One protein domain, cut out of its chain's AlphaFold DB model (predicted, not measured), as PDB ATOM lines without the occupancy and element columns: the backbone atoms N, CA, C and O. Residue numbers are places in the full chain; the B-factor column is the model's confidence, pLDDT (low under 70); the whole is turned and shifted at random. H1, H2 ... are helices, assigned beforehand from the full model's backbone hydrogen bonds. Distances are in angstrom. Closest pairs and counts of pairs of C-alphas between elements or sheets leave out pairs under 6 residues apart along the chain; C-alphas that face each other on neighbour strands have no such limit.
ATOM      1  N   GLN A   2     216.272 174.941 125.188       89.62
ATOM      2  CA  GLN A   2     215.198 175.507 126.021       89.62
ATOM      3  C   GLN A   2     214.902 174.571 127.203       89.62
ATOM      4  O   GLN A   2     214.945 173.354 127.037       89.62
ATOM      5  N   GLU A   3     214.592 175.128 128.376       94.25
ATOM      6  CA  GLU A   3     214.281 174.373 129.600       94.25
ATOM      7  C   GLU A   3     212.834 174.649 130.051       94.25
ATOM      8  O   GLU A   3     212.611 175.394 131.002       94.25
ATOM      9  N   PRO A   4     211.820 174.064 129.389       95.00
ATOM     10  CA  PRO A   4     210.411 174.420 129.605       95.00
ATOM     11  C   PRO A   4     209.867 174.071 131.000       95.00
ATOM     12  O   PRO A   4     208.824 174.579 131.394       95.00
ATOM     13  N   ARG A   5     210.558 173.211 131.761       95.25
ATOM     14  CA  ARG A   5     210.200 172.857 133.148       95.25
ATOM     15  C   ARG A   5     210.880 173.753 134.190       95.25
ATOM     16  O   ARG A   5     210.713 173.529 135.385       95.25
ATOM     17  N   ARG A   6     211.671 174.741 133.754       95.19
ATOM     18  CA  ARG A   6     212.329 175.703 134.638       95.19
ATOM     19  C   ARG A   6     211.495 176.973 134.729       95.19
ATOM     20  O   ARG A   6     211.346 177.706 133.758       95.19
ATOM     21  N   PHE A   7     211.020 177.248 135.934       96.00
ATOM     22  CA  PHE A   7     210.379 178.509 136.280       96.00
ATOM     23  C   PHE A   7     211.416 179.433 136.916       96.00
ATOM     24  O   PHE A   7     212.199 178.996 137.760       96.00
ATOM     25  N   VAL A   8     211.436 180.698 136.495       96.50
ATOM     26  CA  VAL A   8     212.351 181.718 137.021       96.50
ATOM     27  C   VAL A   8     211.526 182.856 137.598       96.50
ATOM     28  O   VAL A   8     210.753 183.492 136.885       96.50
ATOM     29  N   PHE A   9     211.722 183.115 138.886       97.19
ATOM     30  CA  PHE A   9     211.160 184.262 139.587       97.19
ATOM     31  C   PHE A   9     212.283 185.277 139.797       97.19
ATOM     32  O   PHE A   9     213.352 184.930 140.297       97.19
ATOM     33  N   ILE A  10     212.060 186.518 139.363       97.62
ATOM     34  CA  ILE A  10     212.990 187.628 139.586       97.62
ATOM     35  C   ILE A  10     212.325 188.567 140.574       97.62
ATOM     36  O   ILE A  10     211.303 189.181 140.272       97.62
ATOM     37  N   GLU A  11     212.925 188.682 141.747       97.81
ATOM     38  CA  GLU A  11     212.376 189.447 142.856       97.81
ATOM     39  C   GLU A  11     213.353 190.549 143.258       97.81
ATOM     40  O   GLU A  11     214.574 190.378 143.208       97.81
ATOM     41  N   ARG A  12     212.810 191.699 143.660       97.88
ATOM     42  CA  ARG A  12     213.579 192.766 144.299       97.88
ATOM     43  C   ARG A  12     213.123 192.875 145.739       97.88
ATOM     44  O   ARG A  12     211.940 193.064 145.998       97.88
ATOM     45  N   TRP A  13     214.087 192.795 146.639       98.06
ATOM     46  CA  TRP A  13     213.875 192.906 148.071       98.06
ATOM     47  C   TRP A  13     214.585 194.147 148.588       98.06
ATOM     48  O   TRP A  13     215.695 194.451 148.156       98.06
ATOM     49  N   GLU A  14     213.933 194.858 149.506       97.75
ATOM     50  CA  GLU A  14     214.499 196.048 150.149       97.75
ATOM     51  C   GLU A  14     215.763 195.712 150.953       97.75
ATOM     52  O   GLU A  14     216.724 196.478 150.966       97.75
ATOM     53  N   SER A  15     215.791 194.536 151.585       97.31
ATOM     54  CA  SER A  15     216.923 194.045 152.367       97.31
ATOM     55  C   SER A  15     216.959 192.515 152.407       97.31
ATOM     56  O   SER A  15     215.990 191.835 152.055       97.31
ATOM     57  N   GLN A  16     218.078 191.959 152.880       96.25
ATOM     58  CA  GLN A  16     218.181 190.519 153.142       96.25
ATOM     59  C   GLN A  16     217.224 190.071 154.258       96.25
ATOM     60  O   GLN A  16     216.664 188.979 154.174       96.25
ATOM     61  N   ASP A  17     216.972 190.927 155.252       98.06
ATOM     62  CA  ASP A  17     216.026 190.638 156.333       98.06
ATOM     63  C   ASP A  17     214.588 190.534 155.817       98.06
ATOM     64  O   ASP A  17     213.849 189.641 156.235       98.06
ATOM     65  N   ALA A  18     214.197 191.384 154.859       98.44
ATOM     66  CA  ALA A  18     212.883 191.311 154.222       98.44
ATOM     67  C   ALA A  18     212.694 189.980 153.470       98.44
ATOM     68  O   ALA A  18     211.665 189.318 153.631       98.44
ATOM     69  N   LEU A  19     213.716 189.534 152.728       98.12
ATOM     70  CA  LEU A  19     213.720 188.220 152.077       98.12
ATOM     71  C   LEU A  19     213.644 187.075 153.105       98.12
ATOM     72  O   LEU A  19     212.867 186.130 152.941       98.12
ATOM     73  N   ALA A  20     214.408 187.154 154.195       97.81
ATOM     74  CA  ALA A  20     214.400 186.140 155.247       97.81
ATOM     75  C   ALA A  20     213.046 186.063 155.977       97.81
ATOM     76  O   ALA A  20     212.579 184.966 156.306       97.81
ATOM     77  N   ALA A  21     212.394 187.204 156.213       98.56
ATOM     78  CA  ALA A  21     211.050 187.270 156.777       98.56
ATOM     79  C   ALA A  21     210.015 186.666 155.816       98.56
ATOM     80  O   ALA A  21     209.190 185.845 156.224       98.56
ATOM     81  N   HIS A  22     210.106 186.989 154.524       98.44
ATOM     82  CA  HIS A  22     209.247 186.415 153.495       98.44
ATOM     83  C   HIS A  22     209.361 184.886 153.416       98.44
ATOM     84  O   HIS A  22     208.340 184.197 153.402       98.44
ATOM     85  N   ALA A  23     210.576 184.335 153.484       97.44
ATOM     86  CA  ALA A  23     210.809 182.889 153.471       97.44
ATOM     87  C   ALA A  23     210.127 182.131 154.635       97.44
ATOM     88  O   ALA A  23     209.919 180.915 154.553       97.44
ATOM     89  N   LYS A  24     209.767 182.840 155.715       98.19
ATOM     90  CA  LYS A  24     209.052 182.317 156.894       98.19
ATOM     91  C   LYS A  24     207.539 182.574 156.855       98.19
ATOM     92  O   LYS A  24     206.824 182.082 157.721       98.19
ATOM     93  N   SER A  25     207.044 183.325 155.874       98.62
ATOM     94  CA  SER A  25     205.634 183.706 155.776       98.62
ATOM     95  C   SER A  25     204.705 182.514 155.501       98.62
ATOM     96  O   SER A  25     205.101 181.506 154.908       98.62
ATOM     97  N   ALA A  26     203.437 182.645 155.901       98.69
ATOM     98  CA  ALA A  26     202.447 181.570 155.801       98.69
ATOM     99  C   ALA A  26     202.258 181.044 154.367       98.69
ATOM    100  O   ALA A  26     202.144 179.836 154.163       98.69
ATOM    101  N   HIS A  27     202.271 181.924 153.362       98.31
ATOM    102  CA  HIS A  27     202.074 181.507 151.974       98.31
ATOM    103  C   HIS A  27     203.282 180.739 151.415       98.31
ATOM    104  O   HIS A  27     203.077 179.774 150.683       98.31
ATOM    105  N   ILE A  28     204.522 181.077 151.800       98.00
ATOM    106  CA  ILE A  28     205.708 180.295 151.407       98.00
ATOM    107  C   ILE A  28     205.678 178.901 152.035       98.00
ATOM    108  O   ILE A  28     205.999 177.921 151.363       98.00
ATOM    109  N   GLN A  29     205.247 178.780 153.293       98.31
ATOM    110  CA  GLN A  29     205.083 177.467 153.927       98.31
ATOM    111  C   GLN A  29     203.991 176.637 153.235       98.31
ATOM    112  O   GLN A  29     204.195 175.455 152.954       98.31
ATOM    113  N   ALA A  30     202.860 177.260 152.888       98.38
ATOM    114  CA  ALA A  30     201.791 176.607 152.136       98.38
ATOM    115  C   ALA A  30     202.258 176.156 150.740       98.38
ATOM    116  O   ALA A  30     201.997 175.019 150.347       98.38
ATOM    117  N   TYR A  31     203.003 177.006 150.026       97.38
ATOM    118  CA  TYR A  31     203.599 176.682 148.729       97.38
ATOM    119  C   TYR A  31     204.547 175.482 148.821       97.38
ATOM    120  O   TYR A  31     204.379 174.520 148.073       97.38
ATOM    121  N   LYS A  32     205.491 175.489 149.776       96.06
ATOM    122  CA  LYS A  32     206.440 174.380 149.982       96.06
ATOM    123  C   LYS A  32     205.720 173.053 150.195       96.06
ATOM    124  O   LYS A  32     206.112 172.051 149.608       96.06
ATOM    125  N   LYS A  33     204.639 173.050 150.983       97.12
ATOM    126  CA  LYS A  33     203.820 171.852 151.203       97.12
ATOM    127  C   LYS A  33     203.094 171.408 149.930       97.12
ATOM    128  O   LYS A  33     203.097 170.225 149.616       97.12
ATOM    129  N   ALA A  34     202.473 172.335 149.205       97.38
ATOM    130  CA  ALA A  34     201.690 172.018 148.009       97.38
ATOM    131  C   ALA A  34     202.550 171.563 146.817       97.38
ATOM    132  O   ALA A  34     202.062 170.850 145.939       97.38
ATOM    133  N   ALA A  35     203.811 171.992 146.772       96.19
ATOM    134  CA  ALA A  35     204.717 171.745 145.659       96.19
ATOM    135  C   ALA A  35     205.791 170.680 145.942       96.19
ATOM    136  O   ALA A  35     206.579 170.398 145.042       96.19
ATOM    137  N   ALA A  36     205.817 170.086 147.143       94.31
ATOM    138  CA  ALA A  36     206.870 169.165 147.587       94.31
ATOM    139  C   ALA A  36     207.160 168.039 146.577       94.31
ATOM    140  O   ALA A  36     208.314 167.818 146.230       94.31
ATOM    141  N   ASP A  37     206.113 167.417 146.025       96.50
ATOM    142  CA  ASP A  37     206.245 166.302 145.073       96.50
ATOM    143  C   ASP A  37     206.328 166.751 143.601       96.50
ATOM    144  O   ASP A  37     206.345 165.928 142.688       96.50
ATOM    145  N   ARG A  38     206.315 168.066 143.339       95.19
ATOM    146  CA  ARG A  38     206.271 168.645 141.982       95.19
ATOM    147  C   ARG A  38     207.565 169.350 141.584       95.19
ATOM    148  O   ARG A  38     207.739 169.672 140.410       95.19
ATOM    149  N   ILE A  39     208.441 169.627 142.546       96.06
ATOM    150  CA  ILE A  39     209.689 170.360 142.335       96.06
ATOM    151  C   ILE A  39     210.853 169.380 142.422       96.06
ATOM    152  O   ILE A  39     211.207 168.918 143.499       96.06
ATOM    153  N   GLU A  40     211.478 169.109 141.278       95.62
ATOM    154  CA  GLU A  40     212.677 168.264 141.207       95.62
ATOM    155  C   GLU A  40     213.901 168.945 141.842       95.62
ATOM    156  O   GLU A  40     214.744 168.287 142.443       95.62
ATOM    157  N   HIS A  41     214.014 170.271 141.699       94.69
ATOM    158  CA  HIS A  41     215.138 171.064 142.195       94.69
ATOM    159  C   HIS A  41     214.738 172.535 142.372       94.69
ATOM    160  O   HIS A  41     213.997 173.080 141.552       94.69
ATOM    161  N   ALA A  42     215.274 173.197 143.403       94.69
ATOM    162  CA  ALA A  42     215.096 174.626 143.649       94.69
ATOM    163  C   ALA A  42     216.431 175.290 144.013       94.69
ATOM    164  O   ALA A  42     217.212 174.745 144.787       94.69
ATOM    165  N   GLU A  43     216.667 176.490 143.483       96.12
ATOM    166  CA  GLU A  43     217.853 177.304 143.754       96.12
ATOM    167  C   GLU A  43     217.432 178.761 143.972       96.12
ATOM    168  O   GLU A  43     216.544 179.261 143.280       96.12
ATOM    169  N   ILE A  44     218.086 179.447 144.912       96.12
ATOM    170  CA  ILE A  44     217.935 180.889 145.126       96.12
ATOM    171  C   ILE A  44     219.305 181.536 144.944       96.12
ATOM    172  O   ILE A  44     220.259 181.177 145.635       96.12
ATOM    173  N   ARG A  45     219.395 182.517 144.043       97.38
ATOM    174  CA  ARG A  45     220.593 183.345 143.850       97.38
ATOM    175  C   ARG A  45     220.310 184.765 144.307       97.38
ATOM    176  O   ARG A  45     219.487 185.452 143.709       97.38
ATOM    177  N   VAL A  46     221.017 185.208 145.343       96.69
ATOM    178  CA  VAL A  46     220.999 186.611 145.767       96.69
ATOM    179  C   VAL A  46     222.053 187.358 144.961       96.69
ATOM    180  O   VAL A  46     223.235 187.026 145.014       96.69
ATOM    181  N   VAL A  47     221.612 188.350 144.197       96.25
ATOM    182  CA  VAL A  47     222.470 189.180 143.346       96.25
ATOM    183  C   VAL A  47     222.230 190.652 143.650       96.25
ATOM    184  O   VAL A  47     221.138 191.040 144.062       96.25
ATOM    185  N   SER A  48     223.245 191.480 143.430       94.75
ATOM    186  CA  SER A  48     223.136 192.935 143.490       94.75
ATOM    187  C   SER A  48     223.208 193.526 142.085       94.75
ATOM    188  O   SER A  48     223.889 193.003 141.199       94.75
ATOM    189  N   LYS A  49     222.491 194.632 141.864       93.06
ATOM    190  CA  LYS A  49     222.662 195.420 140.642       93.06
ATOM    191  C   LYS A  49     224.068 196.025 140.660       93.06
ATOM    192  O   LYS A  49     224.429 196.701 141.618       93.06
ATOM    193  N   ILE A  50     224.824 195.809 139.592       93.19
ATOM    194  CA  ILE A  50     226.071 196.530 139.328       93.19
ATOM    195  C   ILE A  50     225.702 197.709 138.427       93.19
ATOM    196  O   ILE A  50     225.120 197.460 137.376       93.19
ATOM    197  N   ALA A  51     225.996 198.933 138.885       74.56
ATOM    198  CA  ALA A  51     225.826 200.229 138.201       74.56
ATOM    199  C   ALA A  51     224.549 200.384 137.342       74.56
ATOM    200  O   ALA A  51     224.496 199.944 136.178       74.56
TER     201      ALA A  51
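What this domain is: This is residues 2 to 51 of the 51 residues of the protein "Quinol monooxygenase YgiN" of Paraburkholderia sp. MM5384-R2 (UniProt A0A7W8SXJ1). This is a flat, open loop of chain with little regular structure: H2 and H1, joined end to end at a wide corner, make one side, and two long stretches with no named element, residues 2 to 15 and 36 to 51, cross opposite them. Residues 23 to 38, with H2, stand free. The printed part has 50 residues with two named helices, H1 then H2, and no named strand; the class is all helix, with 18 residues in named elements. It is loose, with a radius of gyration of the C-alphas of 13.2 A, and spans 38 by 33 by 11 A.

How they stand to each other: H2, residues 26 to 35, and H1, residues 16 to 23, are close but not clearly touching; their closest C-alphas, of Ile 28 and His 22, are 7.4 A apart. They run the same way at a steep tilt of 57 degrees. In both helices every O i to N i+4 pair is within hydrogen-bond range.

Where its parts are: H2 is 14.3 A long and ends at C-alpha 35, (204.717, 171.745, 145.659). H1 is 10.6 A long and begins at C-alpha 16, (218.181, 190.519, 153.142).

The domain as a whole: The C-alphas farthest apart, of Asp 37 and Ala 51, are 39.8 A apart. The link from H1 to H2 is tight. The printed part has no cut, and no printed residue is under 70 in pLDDT.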